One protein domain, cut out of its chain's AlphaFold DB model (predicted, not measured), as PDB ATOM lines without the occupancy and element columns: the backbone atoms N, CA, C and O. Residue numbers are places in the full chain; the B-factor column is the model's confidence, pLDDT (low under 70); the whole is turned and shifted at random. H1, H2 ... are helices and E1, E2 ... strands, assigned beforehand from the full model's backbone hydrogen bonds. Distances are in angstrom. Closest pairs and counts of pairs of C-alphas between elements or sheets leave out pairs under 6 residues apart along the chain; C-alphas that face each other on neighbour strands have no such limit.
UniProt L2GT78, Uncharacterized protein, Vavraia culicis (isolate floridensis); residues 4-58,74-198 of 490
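AT A GLANCE: This is residues 4 to 58 and 74 to 198 of the 490 residues of an uncharacterized protein of Vavraia culicis (isolate floridensis) (UniProt L2GT78). Two parts stand end to end along the longest axis: a small sheet of three strands, E2, E1 and E3, with H4 over one face, and a cluster of five helices, H5 to H9, that begins just after E3. In the cluster H6 and H7 form a helical hairpin, H5 crosses H7, and H9 packs on H6 and on H8 at the end away from the sheet; residues 46 to 58 stick out from the sheet part, and H1 makes its far tip. The printed part has 180 residues with nine named helices and three named strands, in the order H1 E1 E2 H2 H3 H4 E3 H5 H6 H7 H8 H9. The sheet is mixed, in the order E2, E1, E3, and the class is mostly helix. The whole is only just loose, close to compact, with a radius of gyration of the C-alphas of 19.4 A and spans of 66 by 46 by 30 A.

IN THESE COORDINATES: H1, residues 4 to 10, begins at C-alpha 4 at (-24.387, -25.067, 1.463). E1, residues 14 to 19, is 15.9 A long, and E2 follows as residues 27 to 30. H2 is residues 33 to 36, and H3, residues 41 to 52, is 16.8 A long. Beyond the cut come H4, residues 95 to 101, and E3, residues 107 to 112, 15.5 A long. H5, residues 116 to 127, is 16.4 A long, with C-alpha 116 at (-31.962, -11.803, -32.271). H6 is residues 140 to 148, 12.3 A long. H7, residues 155 to 171, is the longest helix at 24.4 A. H8, residues 173 to 184, is 16.7 A long, and H9, residues 193 to 198, ends at C-alpha 198 at (-24.804, 5.349, -41.577).

HOW THE PARTS SIT: H1 is not on the sheet. E1 and E2 are a hairpin, antiparallel at 154 degrees, with N 17 and O 28 at 2.8 A, within hydrogen-bond range. E1 and E3 are parallel at 26 degrees, with N 16 and O 108 at 2.8 A. H4 is on the sheet at a height of 9.9 A, only just over E1 with 3 of its 7 C-alphas, and runs along the strands, at 5 degrees to E1 on the local plane. H2, H3 and H5 only graze the sheet; the closest C-alphas of H3 and E3 are those of His 45 and Ile 110, 7.4 A apart. With residues 122 to 126 alone, H5 touches H7, about perpendicular at 77 degrees, C-alphas 126 and 160 being closest at 5.5 A. H6 and H7 are a helical hairpin and touch at a shallow tilt of 28 degrees, opposite ways, closest at C-alphas 143 and 165, 6.4 A. H9 touches H6 at a steep tilt of 53 degrees, the same way, closest at C-alphas 144 and 198, 6.1 A. H8 touches H9, about perpendicular at 89 degrees, closest at C-alphas 179 and 195, 6.0 A. Every O i to N i+4 pair is within hydrogen-bond range in H3 to H9; in H1 it is 2 of 3, and H2 is too short for such a pair.

THE WHOLE: The two C-alphas farthest apart are those of Asn 4 and Asn 188, at 68.7 A. Residues 59 to 73 are not printed, and C-alphas 58 and 74 are 39.6 A apart across this cut. Residues 74 to 94 hold no named element, and the link from H5 to H6 is long, with 12 residues. Mean pLDDT of the printed part is 78.4; it is under 70 in residues 4 to 12, 22 to 24, 50 to 58, 74 to 93 and 128 to 132.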
ATOM      1  N   ASN A   4     -24.707 -26.498   1.620       42.22
ATOM      2  CA  ASN A   4     -24.387 -25.067   1.463       42.22
ATOM      3  C   ASN A   4     -23.698 -24.688   0.142       42.22
ATOM      4  O   ASN A   4     -23.504 -23.506  -0.114       42.22
ATOM      5  N   LEU A   5     -23.335 -25.659  -0.702       40.09
ATOM      6  CA  LEU A   5     -22.855 -25.379  -2.063       40.09
ATOM      7  C   LEU A   5     -24.018 -25.239  -3.054       40.09
ATOM      8  O   LEU A   5     -23.939 -24.411  -3.951       40.09
ATOM      9  N   TYR A   6     -25.113 -25.982  -2.858       38.50
ATOM     10  CA  TYR A   6     -26.301 -25.902  -3.717       38.50
ATOM     11  C   TYR A   6     -26.988 -24.528  -3.647       38.50
ATOM     12  O   TYR A   6     -27.232 -23.936  -4.690       38.50
ATOM     13  N   GLY A   7     -27.164 -23.955  -2.449       36.69
ATOM     14  CA  GLY A   7     -27.729 -22.604  -2.301       36.69
ATOM     15  C   GLY A   7     -26.842 -21.480  -2.862       36.69
ATOM     16  O   GLY A   7     -27.349 -20.457  -3.306       36.69
ATOM     17  N   TYR A   8     -25.518 -21.682  -2.911       41.75
ATOM     18  CA  TYR A   8     -24.576 -20.734  -3.528       41.75
ATOM     19  C   TYR A   8     -24.581 -20.790  -5.063       41.75
ATOM     20  O   TYR A   8     -24.201 -19.819  -5.710       41.75
ATOM     21  N   VAL A   9     -24.984 -21.928  -5.638       47.19
ATOM     22  CA  VAL A   9     -25.142 -22.120  -7.088       47.19
ATOM     23  C   VAL A   9     -26.542 -21.688  -7.554       47.19
ATOM     24  O   VAL A   9     -26.695 -21.289  -8.703       47.19
ATOM     25  N   GLU A  10     -27.554 -21.710  -6.679       43.16
ATOM     26  CA  GLU A  10     -28.915 -21.228  -6.980       43.16
ATOM     27  C   GLU A  10     -29.054 -19.695  -6.900       43.16
ATOM     28  O   GLU A  10     -29.776 -19.117  -7.708       43.16
ATOM     29  N   ALA A  11     -28.298 -19.016  -6.028       51.78
ATOM     30  CA  ALA A  11     -28.327 -17.557  -5.864       51.78
ATOM     31  C   ALA A  11     -27.331 -16.792  -6.768       51.78
ATOM     32  O   ALA A  11     -26.784 -15.760  -6.377       51.78
ATOM     33  N   SER A  12     -27.034 -17.298  -7.967       67.38
ATOM     34  CA  SER A  12     -26.225 -16.565  -8.949       67.38
ATOM     35  C   SER A  12     -27.119 -15.637  -9.774       67.38
ATOM     36  O   SER A  12     -28.034 -16.127 -10.438       67.38
ATOM     37  N   LEU A  13     -26.832 -14.330  -9.775       81.06
ATOM     38  CA  LEU A  13     -27.459 -13.354 -10.673       81.06
ATOM     39  C   LEU A  13     -27.385 -13.838 -12.130       81.06
ATOM     40  O   LEU A  13     -26.308 -14.192 -12.616       81.06
ATOM     41  N   LYS A  14     -28.522 -13.831 -12.829       85.38
ATOM     42  CA  LYS A  14     -28.613 -14.170 -14.256       85.38
ATOM     43  C   LYS A  14     -29.088 -12.981 -15.061       85.38
ATOM     44  O   LYS A  14     -29.955 -12.230 -14.628       85.38
ATOM     45  N   TYR A  15     -28.578 -12.856 -16.276       86.00
ATOM     46  CA  TYR A  15     -28.969 -11.794 -17.188       86.00
ATOM     47  C   TYR A  15     -29.962 -12.319 -18.214       86.00
ATOM     48  O   TYR A  15     -29.699 -13.320 -18.879       86.00
ATOM     49  N   ILE A  16     -31.083 -11.620 -18.368       87.69
ATOM     50  CA  ILE A  16     -32.035 -11.817 -19.458       87.69
ATOM     51  C   ILE A  16     -31.797 -10.706 -20.473       87.69
ATOM     52  O   ILE A  16     -32.102  -9.542 -20.228       87.69
ATOM     53  N   LEU A  17     -31.246 -11.069 -21.623       88.56
ATOM     54  CA  LEU A  17     -31.015 -10.167 -22.740       88.56
ATOM     55  C   LEU A  17     -32.249 -10.177 -23.633       88.56
ATOM     56  O   LEU A  17     -32.477 -11.162 -24.332       88.56
ATOM     57  N   VAL A  18     -33.039  -9.108 -23.602       88.62
ATOM     58  CA  VAL A  18     -34.261  -8.966 -24.404       88.62
ATOM     59  C   VAL A  18     -33.903  -8.239 -25.692       88.62
ATOM     60  O   VAL A  18     -33.524  -7.069 -25.669       88.62
ATOM     61  N   PHE A  19     -33.970  -8.943 -26.817       87.31
ATOM     62  CA  PHE A  19     -33.663  -8.396 -28.134       87.31
ATOM     63  C   PHE A  19     -34.853  -7.612 -28.676       87.31
ATOM     64  O   PHE A  19     -36.007  -7.875 -28.335       87.31
ATOM     65  N   LYS A  20     -34.574  -6.659 -29.566       85.25
ATOM     66  CA  LYS A  20     -35.612  -5.860 -30.218       85.25
ATOM     67  C   LYS A  20     -36.574  -6.768 -30.999       85.25
ATOM     68  O   LYS A  20     -36.200  -7.306 -32.040       85.25
ATOM     69  N   ASN A  21     -37.806  -6.886 -30.508       78.31
ATOM     70  CA  ASN A  21     -38.948  -7.546 -31.145       78.31
ATOM     71  C   ASN A  21     -40.249  -6.876 -30.648       78.31
ATOM     72  O   ASN A  21     -40.259  -6.227 -29.607       78.31
ATOM     73  N   GLU A  22     -41.346  -7.024 -31.385       60.69
ATOM     74  CA  GLU A  22     -42.677  -6.503 -31.059       60.69
ATOM     75  C   GLU A  22     -43.376  -7.245 -29.903       60.69
ATOM     76  O   GLU A  22     -44.371  -6.745 -29.388       60.69
ATOM     77  N   GLN A  23     -42.910  -8.439 -29.505       64.25
ATOM     78  CA  GLN A  23     -43.644  -9.321 -28.574       64.25
ATOM     79  C   GLN A  23     -42.864  -9.778 -27.324       64.25
ATOM     80  O   GLN A  23     -43.340 -10.677 -26.635       64.25
ATOM     81  N   ASP A  24     -41.682  -9.223 -27.026       66.19
ATOM     82  CA  ASP A  24     -40.844  -9.602 -25.862       66.19
ATOM     83  C   ASP A  24     -40.499 -11.108 -25.752       66.19
ATOM     84  O   ASP A  24     -40.155 -11.626 -24.686       66.19
ATOM     85  N   LYS A  25     -40.589 -11.838 -26.870       73.19
ATOM     86  CA  LYS A  25     -40.332 -13.290 -26.933       73.19
ATOM     87  C   LYS A  25     -38.885 -13.631 -27.260       73.19
ATOM     88  O   LYS A  25     -38.426 -14.726 -26.950       73.19
ATOM     89  N   ASP A  26     -38.162 -12.691 -27.856       81.81
ATOM     90  CA  ASP A  26     -36.787 -12.914 -28.284       81.81
ATOM     91  C   ASP A  26     -35.837 -12.526 -27.164       81.81
ATOM     92  O   ASP A  26     -35.398 -11.381 -27.060       81.81
ATOM     93  N   PHE A  27     -35.515 -13.491 -26.308       84.62
ATOM     94  CA  PHE A  27     -34.565 -13.279 -25.228       84.62
ATOM     95  C   PHE A  27     -33.558 -14.420 -25.096       84.62
ATOM     96  O   PHE A  27     -33.825 -15.580 -25.424       84.62
ATOM     97  N   LEU A  28     -32.381 -14.077 -24.577       84.75
ATOM     98  CA  LEU A  28     -31.351 -15.026 -24.169       84.75
ATOM     99  C   LEU A  28     -31.097 -14.881 -22.677       84.75
ATOM    100  O   LEU A  28     -31.022 -13.771 -22.166       84.75
ATOM    101  N   ILE A  29     -30.927 -16.004 -21.991       84.25
ATOM    102  CA  ILE A  29     -30.513 -16.010 -20.592       84.25
ATOM    103  C   ILE A  29     -29.037 -16.389 -20.553       84.25
ATOM    104  O   ILE A  29     -28.636 -17.358 -21.199       84.25
ATOM    105  N   VAL A  30     -28.227 -15.627 -19.825       83.75
ATOM    106  CA  VAL A  30     -26.786 -15.865 -19.684       83.75
ATOM    107  C   VAL A  30     -26.332 -15.582 -18.255       83.75
ATOM    108  O   VAL A  30     -26.863 -14.700 -17.589       83.75
ATOM    109  N   GLU A  31     -25.321 -16.310 -17.788       82.75
ATOM    110  CA  GLU A  31     -24.633 -15.995 -16.525       82.75
ATOM    111  C   GLU A  31     -23.598 -14.881 -16.738       82.75
ATOM    112  O   GLU A  31     -23.439 -13.998 -15.902       82.75
ATOM    113  N   ASN A  32     -22.935 -14.875 -17.899       82.94
ATOM    114  CA  ASN A  32     -21.983 -13.843 -18.288       82.94
ATOM    115  C   ASN A  32     -22.161 -13.469 -19.774       82.94
ATOM    116  O   ASN A  32     -21.915 -14.305 -20.646       82.94
ATOM    117  N   PRO A  33     -22.521 -12.213 -20.113       84.75
ATOM    118  CA  PRO A  33     -22.634 -11.767 -21.507       84.75
ATOM    119  C   PRO A  33     -21.350 -11.921 -22.336       84.75
ATOM    120  O   PRO A  33     -21.410 -11.976 -23.565       84.75
ATOM    121  N   ALA A  34     -20.178 -12.032 -21.702       84.56
ATOM    122  CA  ALA A  34     -18.936 -12.330 -22.411       84.56
ATOM    123  C   ALA A  34     -18.949 -13.711 -23.093       84.56
ATOM    124  O   ALA A  34     -18.351 -13.852 -24.160       84.56
ATOM    125  N   ASP A  35     -19.669 -14.695 -22.548       81.12
ATOM    126  CA  ASP A  35     -19.722 -16.064 -23.088       81.12
ATOM    127  C   ASP A  35     -20.399 -16.123 -24.463       81.12
ATOM    128  O   ASP A  35     -20.115 -16.996 -25.284       81.12
ATOM    129  N   ILE A  36     -21.256 -15.141 -24.738       83.62
ATOM    130  CA  ILE A  36     -21.935 -14.962 -26.020       83.62
ATOM    131  C   ILE A  36     -21.271 -13.881 -26.893       83.62
ATOM    132  O   ILE A  36     -21.818 -13.451 -27.905       83.62
ATOM    133  N   GLY A  37     -20.074 -13.420 -26.516       84.75
ATOM    134  CA  GLY A  37     -19.313 -12.411 -27.257       84.75
ATOM    135  C   GLY A  37     -19.774 -10.965 -27.049       84.75
ATOM    136  O   GLY A  37     -19.324 -10.078 -27.776       84.75
ATOM    137  N   MET A  38     -20.631 -10.703 -26.055       90.31
ATOM    138  CA  MET A  38     -21.131  -9.373 -25.675       90.31
ATOM    139  C   MET A  38     -20.446  -8.835 -24.405       90.31
ATOM    140  O   MET A  38     -21.080  -8.310 -23.490       90.31
ATOM    141  N   SER A  39     -19.120  -8.967 -24.335       87.56
ATOM    142  CA  SER A  39     -18.319  -8.610 -23.148       87.56
ATOM    143  C   SER A  39     -18.428  -7.144 -22.697       87.56
ATOM    144  O   SER A  39     -18.172  -6.844 -21.535       87.56
ATOM    145  N   GLY A  40     -18.803  -6.222 -23.588       87.44
ATOM    146  CA  GLY A  40     -18.967  -4.802 -23.266       87.44
ATOM    147  C   GLY A  40     -20.359  -4.424 -22.758       87.44
ATOM    148  O   GLY A  40     -20.541  -3.296 -22.302       87.44
ATOM    149  N   LEU A  41     -21.334  -5.337 -22.834       88.88
ATOM    150  CA  LEU A  41     -22.744  -5.039 -22.581       88.88
ATOM    151  C   LEU A  41     -23.005  -4.580 -21.140       88.88
ATOM    152  O   LEU A  41     -23.654  -3.555 -20.951       88.88
ATOM    153  N   LEU A  42     -22.457  -5.288 -20.144       86.06
ATOM    154  CA  LEU A  42     -22.656  -4.953 -18.726       86.06
ATOM    155  C   LEU A  42     -22.124  -3.561 -18.391       86.06
ATOM    156  O   LEU A  42     -22.845  -2.755 -17.814       86.06
ATOM    157  N   ARG A  43     -20.909  -3.238 -18.848       85.94
ATOM    158  CA  ARG A  43     -20.300  -1.919 -18.623       85.94
ATOM    159  C   ARG A  43     -21.193  -0.793 -19.145       85.94
ATOM    160  O   ARG A  43     -21.380   0.210 -18.472       85.94
ATOM    161  N   ILE A  44     -21.749  -0.952 -20.344       83.94
ATOM    162  CA  ILE A  44     -22.570   0.098 -20.964       83.94
ATOM    163  C   ILE A  44     -23.943   0.194 -20.303       83.94
ATOM    164  O   ILE A  44     -24.505   1.283 -20.186       83.94
ATOM    165  N   HIS A  45     -24.491  -0.936 -19.865       83.06
ATOM    166  CA  HIS A  45     -25.724  -0.966 -19.088       83.06
ATOM    167  C   HIS A  45     -25.559  -0.254 -17.737       83.06
ATOM    168  O   HIS A  45     -26.389   0.582 -17.382       83.06
ATOM    169  N   GLU A  46     -24.453  -0.501 -17.034       81.12
ATOM    170  CA  GLU A  46     -24.080   0.209 -15.805       81.12
ATOM    171  C   GLU A  46     -23.881   1.709 -16.052       81.12
ATOM    172  O   GLU A  46     -24.486   2.517 -15.351       81.12
ATOM    173  N   GLU A  47     -23.120   2.092 -17.087       79.94
ATOM    174  CA  GLU A  47     -22.906   3.495 -17.474       79.94
ATOM    175  C   GLU A  47     -24.244   4.220 -17.689       79.94
ATOM    176  O   GLU A  47     -24.459   5.302 -17.134       79.94
ATOM    177  N   LYS A  48     -25.184   3.604 -18.421       79.50
ATOM    178  CA  LYS A  48     -26.530   4.157 -18.646       79.50
ATOM    179  C   LYS A  48     -27.336   4.285 -17.355       79.50
ATOM    180  O   LYS A  48     -27.991   5.310 -17.172       79.50
ATOM    181  N   LYS A  49     -27.266   3.295 -16.457       73.88
ATOM    182  CA  LYS A  49     -27.899   3.369 -15.130       73.88
ATOM    183  C   LYS A  49     -27.341   4.547 -14.333       73.88
ATOM    184  O   LYS A  49     -28.124   5.381 -13.898       73.88
ATOM    185  N   THR A  50     -26.017   4.680 -14.229       59.75
ATOM    186  CA  THR A  50     -25.362   5.796 -13.517       59.75
ATOM    187  C   THR A  50     -25.562   7.165 -14.166       59.75
ATOM    188  O   THR A  50     -25.569   8.173 -13.472       59.75
ATOM    189  N   MET A  51     -25.745   7.255 -15.485       56.78
ATOM    190  CA  MET A  51     -26.095   8.530 -16.128       56.78
ATOM    191  C   MET A  51     -27.531   8.961 -15.811       56.78
ATOM    192  O   MET A  51     -27.812  10.156 -15.756       56.78
ATOM    193  N   GLN A  52     -28.435   8.003 -15.597       50.75
ATOM    194  CA  GLN A  52     -29.811   8.266 -15.168       50.75
ATOM    195  C   GLN A  52     -29.925   8.481 -13.651       50.75
ATOM    196  O   GLN A  52     -30.890   9.091 -13.194       50.75
ATOM    197  N   SER A  53     -28.936   8.033 -12.876       38.22
ATOM    198  CA  SER A  53     -28.857   8.223 -11.430       38.22
ATOM    199  C   SER A  53     -27.529   8.869 -11.015       38.22
ATOM    200  O   SER A  53     -26.515   8.205 -10.833       38.22
ATOM    201  N   LEU A  54     -27.529  10.183 -10.775       33.66
ATOM    202  CA  LEU A  54     -26.438  10.841 -10.042       33.66
ATOM    203  C   LEU A  54     -26.944  11.408  -8.705       33.66
ATOM    204  O   LEU A  54     -28.063  11.924  -8.674       33.66
ATOM    205  N   PRO A  55     -26.122  11.439  -7.632       40.59
ATOM    206  CA  PRO A  55     -24.803  10.820  -7.456       40.59
ATOM    207  C   PRO A  55     -24.784   9.794  -6.310       40.59
ATOM    208  O   PRO A  55     -25.393  10.038  -5.278       40.59
ATOM    209  N   HIS A  56     -23.984   8.730  -6.419       28.06
ATOM    210  CA  HIS A  56     -23.074   8.300  -5.345       28.06
ATOM    211  C   HIS A  56     -21.992   7.362  -5.896       28.06
ATOM    212  O   HIS A  56     -22.254   6.476  -6.705       28.06
ATOM    213  N   GLU A  57     -20.756   7.638  -5.482       37.38
ATOM    214  CA  GLU A  57     -19.531   6.935  -5.856       37.38
ATOM    215  C   GLU A  57     -19.573   5.465  -5.440       37.38
ATOM    216  O   GLU A  57     -19.756   5.196  -4.256       37.38
ATOM    217  N   ILE A  58     -19.244   4.529  -6.340       30.81
ATOM    218  CA  ILE A  58     -18.616   3.262  -5.932       30.81
ATOM    219  C   ILE A  58     -17.506   2.879  -6.921       30.81
ATOM    220  O   ILE A  58     -17.656   2.906  -8.140       30.81
ATOM    221  N   ASP A  74     -24.253 -25.097 -31.367       32.50
ATOM    222  CA  ASP A  74     -25.278 -25.546 -32.311       32.50
ATOM    223  C   ASP A  74     -26.583 -24.819 -31.970       32.50
ATOM    224  O   ASP A  74     -27.127 -24.965 -30.874       32.50
ATOM    225  N   TYR A  75     -27.040 -23.974 -32.893       42.09
ATOM    226  CA  TYR A  75     -28.314 -23.270 -32.802       42.09
ATOM    227  C   TYR A  75     -29.380 -24.153 -33.454       42.09
ATOM    228  O   TYR A  75     -29.480 -24.186 -34.677       42.09
ATOM    229  N   ASP A  76     -30.122 -24.908 -32.645       32.31
ATOM    230  CA  ASP A  76     -31.296 -25.648 -33.111       32.31
ATOM    231  C   ASP A  76     -32.508 -24.699 -33.156       32.31
ATOM    232  O   ASP A  76     -32.702 -23.889 -32.244       32.31
ATOM    233  N   ASP A  77     -33.323 -24.792 -34.210       34.03
ATOM    234  CA  ASP A  77     -34.420 -23.869 -34.581       34.03
ATOM    235  C   ASP A  77     -35.628 -23.898 -33.614       34.03
ATOM    236  O   ASP A  77     -36.732 -23.444 -33.924       34.03
ATOM    237  N   LYS A  78     -35.447 -24.432 -32.405       34.72
ATOM    238  CA  LYS A  78     -36.461 -24.489 -31.354       34.72
ATOM    239  C   LYS A  78     -35.873 -24.005 -30.037       34.72
ATOM    240  O   LYS A  78     -35.293 -24.779 -29.292       34.72
ATOM    241  N   TYR A  79     -36.084 -22.718 -29.774       41.44
ATOM    242  CA  TYR A  79     -36.235 -22.114 -28.448       41.44
ATOM    243  C   TYR A  79     -35.320 -22.655 -27.326       41.44
ATOM    244  O   TYR A  79     -35.633 -23.623 -26.639       41.44
ATOM    245  N   HIS A  80     -34.277 -21.862 -27.062       50.66
ATOM    246  CA  HIS A  80     -33.560 -21.711 -25.791       50.66
ATOM    247  C   HIS A  80     -32.487 -22.746 -25.399       50.66
ATOM    248  O   HIS A  80     -32.638 -23.961 -25.472       50.66
ATOM    249  N   TYR A  81     -31.378 -22.190 -24.896       47.03
ATOM    250  CA  TYR A  81     -30.241 -22.882 -24.294       47.03
ATOM    251  C   TYR A  81     -30.686 -23.833 -23.171       47.03
ATOM    252  O   TYR A  81     -31.264 -23.410 -22.172       47.03
ATOM    253  N   SER A  82     -30.374 -25.124 -23.312       39.38
ATOM    254  CA  SER A  82     -30.902 -26.202 -22.466       39.38
ATOM    255  C   SER A  82     -30.139 -26.477 -21.161       39.38
ATOM    256  O   SER A  82     -30.490 -27.428 -20.465       39.38
ATOM    257  N   HIS A  83     -29.111 -25.698 -20.795       50.62
ATOM    258  CA  HIS A  83     -28.233 -26.035 -19.658       50.62
ATOM    259  C   HIS A  83     -27.725 -24.825 -18.855       50.62
ATOM    260  O   HIS A  83     -26.527 -24.715 -18.605       50.62
ATOM    261  N   ILE A  84     -28.613 -23.923 -18.430       59.25
ATOM    262  CA  ILE A  84     -28.261 -22.923 -17.407       59.25
ATOM    263  C   ILE A  84     -28.563 -23.525 -16.036       59.25
ATOM    264  O   ILE A  84     -29.687 -23.974 -15.791       59.25
ATOM    265  N   ALA A  85     -27.563 -23.567 -15.154       56.28
ATOM    266  CA  ALA A  85     -27.696 -24.188 -13.840       56.28
ATOM    267  C   ALA A  85     -28.854 -23.542 -13.063       56.28
ATOM    268  O   ALA A  85     -28.952 -22.324 -12.992       56.28
ATOM    269  N   GLY A  86     -29.772 -24.343 -12.521       54.97
ATOM    270  CA  GLY A  86     -30.911 -23.853 -11.733       54.97
ATOM    271  C   GLY A  86     -32.133 -23.361 -12.524       54.97
ATOM    272  O   GLY A  86     -33.143 -23.074 -11.898       54.97
ATOM    273  N   ILE A  87     -32.109 -23.293 -13.864       60.31
ATOM    274  CA  ILE A  87     -33.323 -22.998 -14.659       60.31
ATOM    275  C   ILE A  87     -33.968 -24.310 -15.110       60.31
ATOM    276  O   ILE A  87     -33.337 -25.127 -15.787       60.31
ATOM    277  N   LYS A  88     -35.237 -24.523 -14.745       55.72
ATOM    278  CA  LYS A  88     -36.025 -25.658 -15.255       55.72
ATOM    279  C   LYS A  88     -36.250 -25.496 -16.764       55.72
ATOM    280  O   LYS A  88     -36.313 -24.384 -17.273       55.72
ATOM    281  N   ARG A  89     -36.332 -26.624 -17.481       56.22
ATOM    282  CA  ARG A  89     -36.467 -26.714 -18.950       56.22
ATOM    283  C   ARG A  89     -37.407 -25.624 -19.494       56.22
ATOM    284  O   ARG A  89     -38.571 -25.583 -19.116       56.22
ATOM    285  N   ILE A  90     -36.888 -24.764 -20.369       57.22
ATOM    286  CA  ILE A  90     -37.581 -23.560 -20.840       57.22
ATOM    287  C   ILE A  90     -38.672 -23.965 -21.840       57.22
ATOM    288  O   ILE A  90     -38.381 -24.343 -22.971       57.22
ATOM    289  N   SER A  91     -39.930 -23.897 -21.415       55.41
ATOM    290  CA  SER A  91     -41.118 -24.012 -22.273       55.41
ATOM    291  C   SER A  91     -42.007 -22.775 -22.110       55.41
ATOM    292  O   SER A  91     -43.216 -22.891 -21.926       55.41
ATOM    293  N   TYR A  92     -41.382 -21.597 -22.088       58.94
ATOM    294  CA  TYR A  92     -41.995 -20.333 -21.680       58.94
ATOM    295  C   TYR A  92     -42.333 -19.443 -22.875       58.94
ATOM    296  O   TYR A  92     -41.602 -19.427 -23.862       58.94
ATOM    297  N   GLY A  93     -43.457 -18.725 -22.793       67.06
ATOM    298  CA  GLY A  93     -43.936 -17.850 -23.865       67.06
ATOM    299  C   GLY A  93     -43.219 -16.500 -23.907       67.06
ATOM    300  O   GLY A  93     -43.021 -15.959 -24.993       67.06
ATOM    301  N   THR A  94     -42.826 -15.968 -22.746       81.44
ATOM    302  CA  THR A  94     -42.128 -14.683 -22.571       81.44
ATOM    303  C   THR A  94     -41.063 -14.766 -21.472       81.44
ATOM    304  O   THR A  94     -41.065 -15.691 -20.656       81.44
ATOM    305  N   TYR A  95     -40.164 -13.779 -21.388       82.50
ATOM    306  CA  TYR A  95     -39.172 -13.738 -20.305       82.50
ATOM    307  C   TYR A  95     -39.798 -13.483 -18.920       82.50
ATOM    308  O   TYR A  95     -39.224 -13.861 -17.900       82.50
ATOM    309  N   HIS A  96     -40.993 -12.883 -18.863       85.06
ATOM    310  CA  HIS A  96     -41.740 -12.714 -17.616       85.06
ATOM    311  C   HIS A  96     -42.156 -14.057 -17.006       85.06
ATOM    312  O   HIS A  96     -42.101 -14.216 -15.786       85.06
ATOM    313  N   ASP A  97     -42.514 -15.031 -17.848       82.94
ATOM    314  CA  ASP A  97     -42.852 -16.386 -17.405       82.94
ATOM    315  C   ASP A  97     -41.631 -17.067 -16.768       82.94
ATOM    316  O   ASP A  97     -41.748 -17.688 -15.714       82.94
ATOM    317  N   VAL A  98     -40.436 -16.858 -17.336       82.44
ATOM    318  CA  VAL A  98     -39.169 -17.355 -16.773       82.44
ATOM    319  C   VAL A  98     -38.960 -16.825 -15.354       82.44
ATOM    320  O   VAL A  98     -38.690 -17.611 -14.448       82.44
ATOM    321  N   ILE A  99     -39.083 -15.508 -15.155       83.56
ATOM    322  CA  ILE A  99     -38.878 -14.870 -13.844       83.56
ATOM    323  C   ILE A  99     -39.895 -15.409 -12.831       83.56
ATOM    324  O   ILE A  99     -39.536 -15.759 -11.710       83.56
ATOM    325  N   LYS A 100     -41.165 -15.520 -13.236       84.69
ATOM    326  CA  LYS A 100     -42.249 -15.995 -12.369       84.69
ATOM    327  C   LYS A 100     -42.067 -17.451 -11.937       84.69
ATOM    328  O   LYS A 100     -42.391 -17.792 -10.803       84.69
ATOM    329  N   GLU A 101     -41.583 -18.309 -12.829       82.56
ATOM    330  CA  GLU A 101     -41.408 -19.737 -12.553       82.56
ATOM    331  C   GLU A 101     -40.097 -20.088 -11.839       82.56
ATOM    332  O   GLU A 101     -39.928 -21.222 -11.384       82.56
ATOM    333  N   ASN A 102     -39.189 -19.120 -11.699       78.38
ATOM    334  CA  ASN A 102     -37.901 -19.288 -11.033       78.38
ATOM    335  C   ASN A 102     -37.721 -18.226  -9.926       78.38
ATOM    336  O   ASN A 102     -36.801 -17.414 -10.013       78.38
ATOM    337  N   PRO A 103     -38.583 -18.215  -8.884       79.94
ATOM    338  CA  PRO A 103     -38.587 -17.172  -7.853       79.94
ATOM    339  C   PRO A 103     -37.326 -17.156  -6.978       79.94
ATOM    340  O   PRO A 103     -37.035 -16.142  -6.351       79.94
ATOM    341  N   ASP A 104     -36.582 -18.264  -6.943       78.94
ATOM    342  CA  ASP A 104     -35.362 -18.413  -6.146       78.94
ATOM    343  C   ASP A 104     -34.105 -17.875  -6.859       78.94
ATOM    344  O   ASP A 104     -33.009 -17.930  -6.303       78.94
ATOM    345  N   ILE A 105     -34.242 -17.363  -8.090       79.31
ATOM    346  CA  ILE A 105     -33.134 -16.834  -8.892       79.31
ATOM    347  C   ILE A 105     -33.284 -15.325  -9.076       79.31
ATOM    348  O   ILE A 105     -34.337 -14.826  -9.474       79.31
ATOM    349  N   GLU A 106     -32.192 -14.594  -8.861       84.12
ATOM    350  CA  GLU A 106     -32.123 -13.170  -9.175       84.12
ATOM    351  C   GLU A 106     -31.881 -12.958 -10.678       84.12
ATOM    352  O   GLU A 106     -30.934 -13.501 -11.254       84.12
ATOM    353  N   PHE A 107     -32.734 -12.151 -11.313       85.19
ATOM    354  CA  PHE A 107     -32.625 -11.809 -12.730       85.19
ATOM    355  C   PHE A 107     -32.404 -10.314 -12.933       85.19
ATOM    356  O   PHE A 107     -33.130  -9.484 -12.389       85.19
ATOM    357  N   GLU A 108     -31.474  -9.978 -13.820       88.31
ATOM    358  CA  GLU A 108     -31.320  -8.639 -14.371       88.31
ATOM    359  C   GLU A 108     -31.704  -8.626 -15.852       88.31
ATOM    360  O   GLU A 108     -31.131  -9.341 -16.676       88.31
ATOM    361  N   VAL A 109     -32.685  -7.795 -16.203       88.12
ATOM    362  CA  VAL A 109     -33.173  -7.659 -17.579       88.12
ATOM    363  C   VAL A 109     -32.423  -6.530 -18.280       88.12
ATOM    364  O   VAL A 109     -32.388  -5.394 -17.799       88.12
ATOM    365  N   ILE A 110     -31.833  -6.838 -19.433       88.38
ATOM    366  CA  ILE A 110     -31.087  -5.898 -20.267       88.38
ATOM    367  C   ILE A 110     -31.732  -5.860 -21.648       88.38
ATOM    368  O   ILE A 110     -31.749  -6.859 -22.366       88.38
ATOM    369  N   ASN A 111     -32.217  -4.685 -22.046       88.06
ATOM    370  CA  ASN A 111     -32.757  -4.472 -23.384       88.06
ATOM    371  C   ASN A 111     -31.620  -4.258 -24.389       88.06
ATOM    372  O   ASN A 111     -30.794  -3.352 -24.243       88.06
ATOM    373  N   VAL A 112     -31.603  -5.076 -25.435       88.38
ATOM    374  CA  VAL A 112     -30.614  -5.069 -26.507       88.38
ATOM    375  C   VAL A 112     -31.253  -4.477 -27.764       88.38
ATOM    376  O   VAL A 112     -32.274  -4.953 -28.249       88.38
ATOM    377  N   ILE A 113     -30.638  -3.429 -28.321       87.88
ATOM    378  CA  ILE A 113     -31.219  -2.641 -29.427       87.88
ATOM    379  C   ILE A 113     -31.191  -3.343 -30.797       87.88
ATOM    380  O   ILE A 113     -31.770  -2.836 -31.758       87.88
ATOM    381  N   ILE A 114     -30.534  -4.500 -30.898       91.69
ATOM    382  CA  ILE A 114     -30.491  -5.332 -32.107       91.69
ATOM    383  C   ILE A 114     -31.508  -6.471 -32.018       91.69
ATOM    384  O   ILE A 114     -31.880  -6.896 -30.925       91.69
ATOM    385  N   SER A 115     -31.939  -6.983 -33.172       91.56
ATOM    386  CA  SER A 115     -32.778  -8.182 -33.224       91.56
ATOM    387  C   SER A 115     -31.954  -9.442 -32.937       91.56
ATOM    388  O   SER A 115     -30.738  -9.480 -33.177       91.56
ATOM    389  N   ILE A 116     -32.616 -10.505 -32.473       88.88
ATOM    390  CA  ILE A 116     -31.962 -11.803 -32.271       88.88
ATOM    391  C   ILE A 116     -31.441 -12.384 -33.593       88.88
ATOM    392  O   ILE A 116     -30.373 -12.994 -33.619       88.88
ATOM    393  N   LEU A 117     -32.132 -12.117 -34.708       90.31
ATOM    394  CA  LEU A 117     -31.716 -12.530 -36.049       90.31
ATOM    395  C   LEU A 117     -30.415 -11.839 -36.466       90.31
ATOM    396  O   LEU A 117     -29.488 -12.499 -36.935       90.31
ATOM    397  N   SER A 118     -30.297 -10.526 -36.255       92.94
ATOM    398  CA  SER A 118     -29.068  -9.786 -36.570       92.94
ATOM    399  C   SER A 118     -27.901 -10.270 -35.703       92.94
ATOM    400  O   SER A 118     -26.792 -10.458 -36.209       92.94
ATOM    401  N   TYR A 119     -28.151 -10.561 -34.420       92.00
ATOM    402  CA  TYR A 119     -27.168 -11.200 -33.543       92.00
ATOM    403  C   TYR A 119     -26.727 -12.573 -34.077       92.00
ATOM    404  O   TYR A 119     -25.529 -12.816 -34.221       92.00
ATOM    405  N   GLN A 120     -27.661 -13.448 -34.455       89.81
ATOM    406  CA  GLN A 120     -27.355 -14.762 -35.033       89.81
ATOM    407  C   GLN A 120     -26.557 -14.654 -36.341       89.81
ATOM    408  O   GLN A 120     -25.592 -15.399 -36.526       89.81
ATOM    409  N   LYS A 121     -26.896 -13.706 -37.230       93.00
ATOM    410  CA  LYS A 121     -26.126 -13.432 -38.457       93.00
ATOM    411  C   LYS A 121     -24.676 -13.063 -38.123       93.00
ATOM    412  O   LYS A 121     -23.758 -13.608 -38.739       93.00
ATOM    413  N   ILE A 122     -24.455 -12.199 -37.127       92.44
ATOM    414  CA  ILE A 122     -23.110 -11.829 -36.657       92.44
ATOM    415  C   ILE A 122     -22.386 -13.009 -36.021       92.44
ATOM    416  O   ILE A 122     -21.211 -13.218 -36.313       92.44
ATOM    417  N   MET A 123     -23.063 -13.824 -35.215       88.25
ATOM    418  CA  MET A 123     -22.450 -15.014 -34.625       88.25
ATOM    419  C   MET A 123     -22.033 -16.020 -35.696       88.25
ATOM    420  O   MET A 123     -20.900 -16.500 -35.665       88.25
ATOM    421  N   LYS A 124     -22.888 -16.263 -36.693       88.00
ATOM    422  CA  LYS A 124     -22.581 -17.118 -37.844       88.00
ATOM    423  C   LYS A 124     -21.401 -16.571 -38.643       88.00
ATOM    424  O   LYS A 124     -20.487 -17.326 -38.957       88.00
ATOM    425  N   LEU A 125     -21.390 -15.268 -38.935       87.75
ATOM    426  CA  LEU A 125     -20.267 -14.618 -39.613       87.75
ATOM    427  C   LEU A 125     -18.988 -14.718 -38.780       87.75
ATOM    428  O   LEU A 125     -17.918 -14.950 -39.333       87.75
ATOM    429  N   SER A 126     -19.100 -14.601 -37.456       85.12
ATOM    430  CA  SER A 126     -17.961 -14.721 -36.559       85.12
ATOM    431  C   SER A 126     -17.368 -16.122 -36.588       85.12
ATOM    432  O   SER A 126     -16.171 -16.250 -36.719       85.12
ATOM    433  N   GLN A 127     -18.162 -17.186 -36.603       79.81
ATOM    434  CA  GLN A 127     -17.636 -18.558 -36.597       79.81
ATOM    435  C   GLN A 127     -16.948 -18.978 -37.911       79.81
ATOM    436  O   GLN A 127     -16.249 -19.991 -37.945       79.81
ATOM    437  N   LYS A 128     -17.151 -18.224 -38.998       69.62
ATOM    438  CA  LYS A 128     -16.732 -18.573 -40.360       69.62
ATOM    439  C   LYS A 128     -15.459 -17.831 -40.759       69.62
ATOM    440  O   LYS A 128     -15.500 -16.707 -41.253       69.62
ATOM    441  N   SER A 129     -14.313 -18.488 -40.594       59.78
ATOM    442  CA  SER A 129     -12.999 -17.953 -40.983       59.78
ATOM    443  C   SER A 129     -12.619 -18.222 -42.449       59.78
ATOM    444  O   SER A 129     -11.471 -18.002 -42.835       59.78
ATOM    445  N   GLY A 130     -13.536 -18.746 -43.272       62.69
ATOM    446  CA  GLY A 130     -13.273 -19.067 -44.673       62.69
ATOM    447  C   GLY A 130     -13.086 -17.828 -45.559       62.69
ATOM    448  O   GLY A 130     -13.754 -16.807 -45.383       62.69
ATOM    449  N   TYR A 131     -12.194 -17.940 -46.549       63.53
ATOM    450  CA  TYR A 131     -11.813 -16.872 -47.487       63.53
ATOM    451  C   TYR A 131     -12.943 -16.416 -48.434       63.53
ATOM    452  O   TYR A 131     -12.908 -15.285 -48.915       63.53
ATOM    453  N   ASN A 132     -13.935 -17.274 -48.696       65.75
ATOM    454  CA  ASN A 132     -14.971 -17.070 -49.722       65.75
ATOM    455  C   ASN A 132     -16.377 -17.480 -49.247       65.75
ATOM    456  O   ASN A 132     -17.198 -17.905 -50.051       65.75
ATOM    457  N   GLU A 133     -16.647 -17.436 -47.945       70.88
ATOM    458  CA  GLU A 133     -17.986 -17.769 -47.457       70.88
ATOM    459  C   GLU A 133     -18.947 -16.587 -47.588       70.88
ATOM    460  O   GLU A 133     -18.569 -15.439 -47.331       70.88
ATOM    461  N   ASP A 134     -20.199 -16.898 -47.935       78.94
ATOM    462  CA  ASP A 134     -21.268 -15.914 -48.061       78.94
ATOM    463  C   ASP A 134     -21.463 -15.154 -46.749       78.94
ATOM    464  O   ASP A 134     -21.656 -15.732 -45.670       78.94
ATOM    465  N   VAL A 135     -21.410 -13.828 -46.856       85.12
ATOM    466  CA  VAL A 135     -21.771 -12.931 -45.764       85.12
ATOM    467  C   VAL A 135     -23.295 -12.837 -45.736       85.12
ATOM    468  O   VAL A 135     -23.890 -12.614 -46.791       85.12
ATOM    469  N   PRO A 136     -23.944 -13.024 -44.569       89.25
ATOM    470  CA  PRO A 136     -25.386 -12.856 -44.471       89.25
ATOM    471  C   PRO A 136     -25.813 -11.492 -45.012       89.25
ATOM    472  O   PRO A 136     -25.129 -10.497 -44.778       89.25
ATOM    473  N   THR A 137     -26.944 -11.438 -45.705       91.31
ATOM    474  CA  THR A 137     -27.514 -10.162 -46.137       91.31
ATOM    475  C   THR A 137     -28.061  -9.417 -44.924       91.31
ATOM    476  O   THR A 137     -28.777  -9.997 -44.098       91.31
ATOM    477  N   PHE A 138     -27.727  -8.136 -44.835       94.00
ATOM    478  CA  PHE A 138     -28.273  -7.212 -43.852       94.00
ATOM    479  C   PHE A 138     -29.013  -6.099 -44.584       94.00
ATOM    480  O   PHE A 138     -28.596  -5.703 -45.674       94.00
ATOM    481  N   ASP A 139     -30.094  -5.599 -44.001       94.25
ATOM    482  CA  ASP A 139     -30.647  -4.312 -44.418       94.25
ATOM    483  C   ASP A 139     -29.924  -3.143 -43.716       94.25
ATOM    484  O   ASP A 139     -29.103  -3.320 -42.809       94.25
ATOM    485  N   THR A 140     -30.193  -1.918 -44.167       94.62
ATOM    486  CA  THR A 140     -29.523  -0.718 -43.644       94.62
ATOM    487  C   THR A 140     -29.869  -0.442 -42.175       94.62
ATOM    488  O   THR A 140     -29.017   0.071 -41.444       94.62
ATOM    489  N   ASP A 141     -31.070  -0.801 -41.715       93.44
ATOM    490  CA  ASP A 141     -31.499  -0.596 -40.328       93.44
ATOM    491  C   ASP A 141     -30.796  -1.582 -39.388       93.44
ATOM    492  O   ASP A 141     -30.308  -1.184 -38.325       93.44
ATOM    493  N   GLU A 142     -30.665  -2.844 -39.805       94.69
ATOM    494  CA  GLU A 142     -29.866  -3.858 -39.119       94.69
ATOM    495  C   GLU A 142     -28.412  -3.399 -38.977       94.69
ATOM    496  O   GLU A 142     -27.850  -3.455 -37.880       94.69
ATOM    497  N   ILE A 143     -27.806  -2.900 -40.061       97.00
ATOM    498  CA  ILE A 143     -26.436  -2.374 -40.036       97.00
ATOM    499  C   ILE A 143     -26.314  -1.192 -39.069       97.00
ATOM    500  O   ILE A 143     -25.384  -1.161 -38.261       97.00
ATOM    501  N   CYS A 144     -27.253  -0.245 -39.095       95.88
ATOM    502  CA  CYS A 144     -27.235   0.896 -38.182       95.88
ATOM    503  C   CYS A 144     -27.308   0.459 -36.713       95.88
ATOM    504  O   CYS A 144     -26.512   0.933 -35.900       95.88
ATOM    505  N   ALA A 145     -28.207  -0.471 -36.378       94.94
ATOM    506  CA  ALA A 145     -28.363  -0.978 -35.016       94.94
ATOM    507  C   ALA A 145     -27.123  -1.757 -34.539       94.94
ATOM    508  O   ALA A 145     -26.707  -1.633 -33.381       94.94
ATOM    509  N   LEU A 146     -26.495  -2.532 -35.431       96.50
ATOM    510  CA  LEU A 146     -25.248  -3.249 -35.150       96.50
ATOM    511  C   LEU A 146     -24.079  -2.295 -34.893       96.50
ATOM    512  O   LEU A 146     -23.308  -2.512 -33.957       96.50
ATOM    513  N   VAL A 147     -23.954  -1.232 -35.690       96.50
ATOM    514  CA  VAL A 147     -22.913  -0.211 -35.507       96.50
ATOM    515  C   VAL A 147     -23.131   0.576 -34.214       96.50
ATOM    516  O   VAL A 147     -22.176   0.799 -33.473       96.50
ATOM    517  N   GLU A 148     -24.372   0.937 -33.886       94.44
ATOM    518  CA  GLU A 148     -24.704   1.587 -32.609       94.44
ATOM    519  C   GLU A 148     -24.365   0.692 -31.403       94.44
ATOM    520  O   GLU A 148     -23.929   1.171 -30.357       94.44
ATOM    521  N   SER A 149     -24.482  -0.626 -31.582       93.44
ATOM    522  CA  SER A 149     -24.176  -1.648 -30.574       93.44
ATOM    523  C   SER A 149     -22.722  -2.122 -30.580       93.44
ATOM    524  O   SER A 149     -22.389  -3.049 -29.841       93.44
ATOM    525  N   LEU A 150     -21.832  -1.545 -31.397       93.69
ATOM    526  CA  LEU A 150     -20.473  -2.067 -31.619       93.69
ATOM    527  C   LEU A 150     -19.688  -2.254 -30.308       93.69
ATOM    528  O   LEU A 150     -18.914  -3.201 -30.142       93.69
ATOM    529  N   SER A 151     -19.914  -1.362 -29.350       91.50
ATOM    530  CA  SER A 151     -19.262  -1.362 -28.045       91.50
ATOM    531  C   SER A 151     -19.726  -2.503 -27.126       91.50
ATOM    532  O   SER A 151     -18.964  -2.871 -26.229       91.50
ATOM    533  N   PHE A 152     -20.888  -3.122 -27.384       91.69
ATOM    534  CA  PHE A 152     -21.390  -4.294 -26.646       91.69
ATOM    535  C   PHE A 152     -20.524  -5.523 -26.909       91.69
ATOM    536  O   PHE A 152     -20.353  -6.369 -26.036       91.69
ATOM    537  N   PHE A 153     -19.963  -5.612 -28.111       92.25
ATOM    538  CA  PHE A 153     -19.274  -6.792 -28.603       92.25
ATOM    539  C   PHE A 153     -17.795  -6.822 -28.223       92.25
ATOM    540  O   PHE A 153     -17.148  -5.780 -28.072       92.25
ATOM    541  N   ASP A 154     -17.251  -8.034 -28.101       89.62
ATOM    542  CA  ASP A 154     -15.807  -8.250 -28.047       89.62
ATOM    543  C   ASP A 154     -15.117  -7.913 -29.384       89.62
ATOM    544  O   ASP A 154     -15.752  -7.637 -30.404       89.62
ATOM    545  N   GLU A 155     -13.786  -7.938 -29.383       87.06
ATOM    546  CA  GLU A 155     -12.976  -7.610 -30.560       87.06
ATOM    547  C   GLU A 155     -13.307  -8.454 -31.799       87.06
ATOM    548  O   GLU A 155     -13.328  -7.932 -32.915       87.06
ATOM    549  N   TYR A 156     -13.612  -9.737 -31.615       84.75
ATOM    550  CA  TYR A 156     -13.878 -10.649 -32.718       84.75
ATOM    551  C   TYR A 156     -15.210 -10.327 -33.396       84.75
ATOM    552  O   TYR A 156     -15.284 -10.189 -34.620       84.75
ATOM    553  N   ARG A 157     -16.261 -10.112 -32.599       90.56
ATOM    554  CA  ARG A 157     -17.596  -9.782 -33.116       90.56
ATOM    555  C   ARG A 157     -17.637  -8.366 -33.688       90.56
ATOM    556  O   ARG A 157     -18.323  -8.148 -34.685       90.56
ATOM    557  N   ARG A 158     -16.831  -7.434 -33.165       92.56
ATOM    558  CA  ARG A 158     -16.603  -6.125 -33.809       92.56
ATOM    559  C   ARG A 158     -16.001  -6.264 -35.202       92.56
ATOM    560  O   ARG A 158     -16.420  -5.552 -36.110       92.56
ATOM    561  N   GLY A 159     -15.060  -7.190 -35.390       91.94
ATOM    562  CA  GLY A 159     -14.536  -7.523 -36.713       91.94
ATOM    563  C   GLY A 159     -15.622  -8.044 -37.662       91.94
ATOM    564  O   GLY A 159     -15.681  -7.609 -38.811       91.94
ATOM    565  N   ALA A 160     -16.523  -8.906 -37.177       92.62
ATOM    566  CA  ALA A 160     -17.647  -9.408 -37.973       92.62
ATOM    567  C   ALA A 160     -18.618  -8.286 -38.367       92.62
ATOM    568  O   ALA A 160     -19.010  -8.204 -39.529       92.62
ATOM    569  N   ILE A 161     -18.954  -7.384 -37.439       95.50
ATOM    570  CA  ILE A 161     -19.786  -6.205 -37.729       95.50
ATOM    571  C   ILE A 161     -19.100  -5.309 -38.763       95.50
ATOM    572  O   ILE A 161     -19.728  -4.915 -39.740       95.50
ATOM    573  N   ALA A 162     -17.801  -5.037 -38.606       95.31
ATOM    574  CA  ALA A 162     -17.029  -4.267 -39.578       95.31
ATOM    575  C   ALA A 162     -17.049  -4.915 -40.975       95.31
ATOM    576  O   ALA A 162     -17.269  -4.227 -41.971       95.31
ATOM    577  N   CYS A 163     -16.887  -6.240 -41.056       94.50
ATOM    578  CA  CYS A 163     -17.004  -6.978 -42.312       94.50
ATOM    579  C   CYS A 163     -18.418  -6.870 -42.905       94.50
ATOM    580  O   CYS A 163     -18.547  -6.638 -44.106       94.50
ATOM    581  N   ALA A 164     -19.467  -7.019 -42.091       95.62
ATOM    582  CA  ALA A 164     -20.857  -6.898 -42.531       95.62
ATOM    583  C   ALA A 164     -21.150  -5.502 -43.097       95.62
ATOM    584  O   ALA A 164     -21.708  -5.396 -44.185       95.62
ATOM    585  N   VAL A 165     -20.690  -4.446 -42.420       97.06
ATOM    586  CA  VAL A 165     -20.794  -3.056 -42.887       97.06
ATOM    587  C   VAL A 165     -20.120  -2.888 -44.247       97.06
ATOM    588  O   VAL A 165     -20.743  -2.383 -45.176       97.06
ATOM    589  N   CYS A 166     -18.868  -3.330 -44.400       96.00
ATOM    590  CA  CYS A 166     -18.170  -3.172 -45.675       96.00
ATOM    591  C   CYS A 166     -18.850  -3.955 -46.809       96.00
ATOM    592  O   CYS A 166     -18.992  -3.425 -47.906       96.00
ATOM    593  N   MET A 167     -19.302  -5.186 -46.557       95.25
ATOM    594  CA  MET A 167     -20.012  -5.967 -47.576       95.25
ATOM    595  C   MET A 167     -21.370  -5.358 -47.932       95.25
ATOM    596  O   MET A 167     -21.734  -5.352 -49.104       95.25
ATOM    597  N   HIS A 168     -22.092  -4.801 -46.955       96.25
ATOM    598  CA  HIS A 168     -23.337  -4.070 -47.202       96.25
ATOM    599  C   HIS A 168     -23.107  -2.883 -48.136       96.25
ATOM    600  O   HIS A 168     -23.820  -2.736 -49.122       96.25
ATOM    601  N   LEU A 169     -22.072  -2.079 -47.883       95.94
ATOM    602  CA  LEU A 169     -21.751  -0.922 -48.723       95.94
ATOM    603  C   LEU A 169     -21.294  -1.325 -50.133       95.94
ATOM    604  O   LEU A 169     -21.705  -0.694 -51.101       95.94
ATOM    605  N   LEU A 170     -20.495  -2.391 -50.271       94.38
ATOM    606  CA  LEU A 170     -20.074  -2.904 -51.585       94.38
ATOM    607  C   LEU A 170     -21.252  -3.430 -52.413       94.38
ATOM    608  O   LEU A 170     -21.265  -3.279 -53.632       94.38
ATOM    609  N   ASN A 171     -22.243  -4.037 -51.758       94.44
ATOM    610  CA  ASN A 171     -23.435  -4.555 -52.424       94.44
ATOM    611  C   ASN A 171     -24.476  -3.464 -52.731       94.44
ATOM    612  O   ASN A 171     -25.391  -3.717 -53.510       94.44
ATOM    613  N   ASN A 172     -24.339  -2.268 -52.149       95.38
ATOM    614  CA  ASN A 172     -25.271  -1.149 -52.306       95.38
ATOM    615  C   ASN A 172     -24.517   0.140 -52.710       95.38
ATOM    616  O   ASN A 172     -24.434   1.085 -51.920       95.38
ATOM    617  N   PRO A 173     -23.952   0.212 -53.932       93.31
ATOM    618  CA  PRO A 173     -23.151   1.360 -54.366       93.31
ATOM    619  C   PRO A 173     -23.949   2.673 -54.423       93.31
ATOM    620  O   PRO A 173     -23.400   3.732 -54.120       93.31
ATOM    621  N   GLU A 174     -25.245   2.615 -54.746       94.38
ATOM    622  CA  GLU A 174     -26.140   3.782 -54.742       94.38
ATOM    623  C   GLU A 174     -26.273   4.380 -53.334       94.38
ATOM    624  O   GLU A 174     -26.114   5.586 -53.158       94.38
ATOM    625  N   LEU A 175     -26.440   3.529 -52.313       95.06
ATOM    626  CA  LEU A 175     -26.469   3.947 -50.909       95.06
ATOM    627  C   LEU A 175     -25.156   4.631 -50.505       95.06
ATOM    628  O   LEU A 175     -25.177   5.675 -49.857       95.06
ATOM    629  N   LEU A 176     -24.006   4.070 -50.896       94.12
ATOM    630  CA  LEU A 176     -22.708   4.687 -50.613       94.12
ATOM    631  C   LEU A 176     -22.597   6.077 -51.259       94.12
ATOM    632  O   LEU A 176     -22.087   7.004 -50.626       94.12
ATOM    633  N   GLN A 177     -23.089   6.236 -52.489       92.19
ATOM    634  CA  GLN A 177     -23.095   7.527 -53.168       92.19
ATOM    635  C   GLN A 177     -24.024   8.532 -52.474       92.19
ATOM    636  O   GLN A 177     -23.619   9.673 -52.252       92.19
ATOM    637  N   GLU A 178     -25.226   8.124 -52.058       94.12
ATOM    638  CA  GLU A 178     -26.122   8.970 -51.258       94.12
ATOM    639  C   GLU A 178     -25.467   9.410 -49.945       94.12
ATOM    640  O   GLU A 178     -25.539  10.583 -49.575       94.12
ATOM    641  N   MET A 179     -24.780   8.492 -49.258       94.31
ATOM    642  CA  MET A 179     -24.066   8.791 -48.017       94.31
ATOM    643  C   MET A 179     -22.937   9.805 -48.228       94.31
ATOM    644  O   MET A 179     -22.766  10.685 -47.380       94.31
ATOM    645  N   LYS A 180     -22.182   9.690 -49.332       91.31
ATOM    646  CA  LYS A 180     -21.146  10.661 -49.725       91.31
ATOM    647  C   LYS A 180     -21.763  12.030 -50.025       91.31
ATOM    648  O   LYS A 180     -21.271  13.032 -49.512       91.31
ATOM    649  N   ASN A 181     -22.858  12.066 -50.787       91.44
ATOM    650  CA  ASN A 181     -23.568  13.303 -51.120       91.44
ATOM    651  C   ASN A 181     -24.072  14.011 -49.854       91.44
ATOM    652  O   ASN A 181     -23.810  15.197 -49.684       91.44
ATOM    653  N   TYR A 182     -24.698  13.276 -48.928       92.12
ATOM    654  CA  TYR A 182     -25.142  13.825 -47.645       92.12
ATOM    655  C   TYR A 182     -23.979  14.358 -46.797       92.12
ATOM    656  O   TYR A 182     -24.122  15.376 -46.128       92.12
ATOM    657  N   ASN A 183     -22.824  13.687 -46.805       90.25
ATOM    658  CA  ASN A 183     -21.652  14.159 -46.067       90.25
ATOM    659  C   ASN A 183     -21.084  15.468 -46.645       90.25
ATOM    660  O   ASN A 183     -20.570  16.290 -45.891       90.25
ATOM    661  N   HIS A 184     -21.173  15.658 -47.964       87.81
ATOM    662  CA  HIS A 184     -20.702  16.868 -48.639       87.81
ATOM    663  C   HIS A 184     -21.696  18.032 -48.522       87.81
ATOM    664  O   HIS A 184     -21.296  19.154 -48.216       87.81
ATOM    665  N   ASP A 185     -22.983  17.760 -48.737       88.44
ATOM    666  CA  ASP A 185     -24.053  18.754 -48.705       88.44
ATOM    667  C   ASP A 185     -25.307  18.190 -48.005       88.44
ATOM    668  O   ASP A 185     -26.230  17.681 -48.651       88.44
ATOM    669  N   PRO A 186     -25.371  18.280 -46.660       87.19
ATOM    670  CA  PRO A 186     -26.467  17.711 -45.877       87.19
ATOM    671  C   PRO A 186     -27.855  18.283 -46.199       87.19
ATOM    672  O   PRO A 186     -28.857  17.674 -45.825       87.19
ATOM    673  N   ASN A 187     -27.927  19.457 -46.842       85.81
ATOM    674  CA  ASN A 187     -29.168  20.207 -47.048       85.81
ATOM    675  C   ASN A 187     -29.784  20.009 -48.444       85.81
ATOM    676  O   ASN A 187     -30.895  20.478 -48.689       85.81
ATOM    677  N   ASN A 188     -29.086  19.333 -49.356       79.31
ATOM    678  CA  ASN A 188     -29.414  19.309 -50.786       79.31
ATOM    679  C   ASN A 188     -30.052  17.989 -51.250       79.31
ATOM    680  O   ASN A 188     -29.895  17.556 -52.389       79.31
ATOM    681  N   GLY A 189     -30.794  17.327 -50.363       74.81
ATOM    682  CA  GLY A 189     -31.491  16.093 -50.701       74.81
ATOM    683  C   GLY A 189     -32.477  15.636 -49.633       74.81
ATOM    684  O   GLY A 189     -32.376  15.997 -48.461       74.81
ATOM    685  N   GLN A 190     -33.442  14.813 -50.045       83.81
ATOM    686  CA  GLN A 190     -34.287  14.060 -49.120       83.81
ATOM    687  C   GLN A 190     -33.620  12.715 -48.835       83.81
ATOM    688  O   GLN A 190     -33.794  11.755 -49.580       83.81
ATOM    689  N   TYR A 191     -32.838  12.656 -47.761       88.88
ATOM    690  CA  TYR A 191     -32.179  11.428 -47.326       88.88
ATOM    691  C   TYR A 191     -33.019  10.720 -46.269       88.88
ATOM    692  O   TYR A 191     -33.550  11.348 -45.351       88.88
ATOM    693  N   ASN A 192     -33.124   9.396 -46.368       89.81
ATOM    694  CA  ASN A 192     -33.769   8.622 -45.315       89.81
ATOM    695  C   ASN A 192     -32.901   8.628 -44.032       89.81
ATOM    696  O   ASN A 192     -31.679   8.817 -44.070       89.81
ATOM    697  N   LYS A 193     -33.539   8.411 -42.874       91.31
ATOM    698  CA  LYS A 193     -32.885   8.498 -41.555       91.31
ATOM    699  C   LYS A 193     -31.683   7.553 -41.423       91.31
ATOM    700  O   LYS A 193     -30.688   7.920 -40.798       91.31
ATOM    701  N   SER A 194     -31.765   6.362 -42.005       91.62
ATOM    702  CA  SER A 194     -30.751   5.314 -41.874       91.62
ATOM    703  C   SER A 194     -29.530   5.593 -42.751       91.62
ATOM    704  O   SER A 194     -28.405   5.444 -42.283       91.62
ATOM    705  N   THR A 195     -29.720   6.131 -43.958       92.88
ATOM    706  CA  THR A 195     -28.659   6.670 -44.823       92.88
ATOM    707  C   THR A 195     -27.912   7.799 -44.115       92.88
ATOM    708  O   THR A 195     -26.681   7.784 -44.051       92.88
ATOM    709  N   MET A 196     -28.635   8.750 -43.510       93.94
ATOM    710  CA  MET A 196     -28.016   9.844 -42.747       93.94
ATOM    711  C   MET A 196     -27.204   9.316 -41.558       93.94
ATOM    712  O   MET A 196     -26.101   9.793 -41.287       93.94
ATOM    713  N   LEU A 197     -27.749   8.339 -40.829       94.31
ATOM    714  CA  LEU A 197     -27.103   7.751 -39.659       94.31
ATOM    715  C   LEU A 197     -25.847   6.961 -40.047       94.31
ATOM    716  O   LEU A 197     -24.785   7.172 -39.460       94.31
ATOM    717  N   LEU A 198     -25.937   6.118 -41.075       94.69
ATOM    718  CA  LEU A 198     -24.804   5.349 -41.577       94.69
ATOM    719  C   LEU A 198     -23.716   6.262 -42.153       94.69
ATOM    720  O   LEU A 198     -22.535   6.025 -41.907       94.69
TER     721      LEU A 198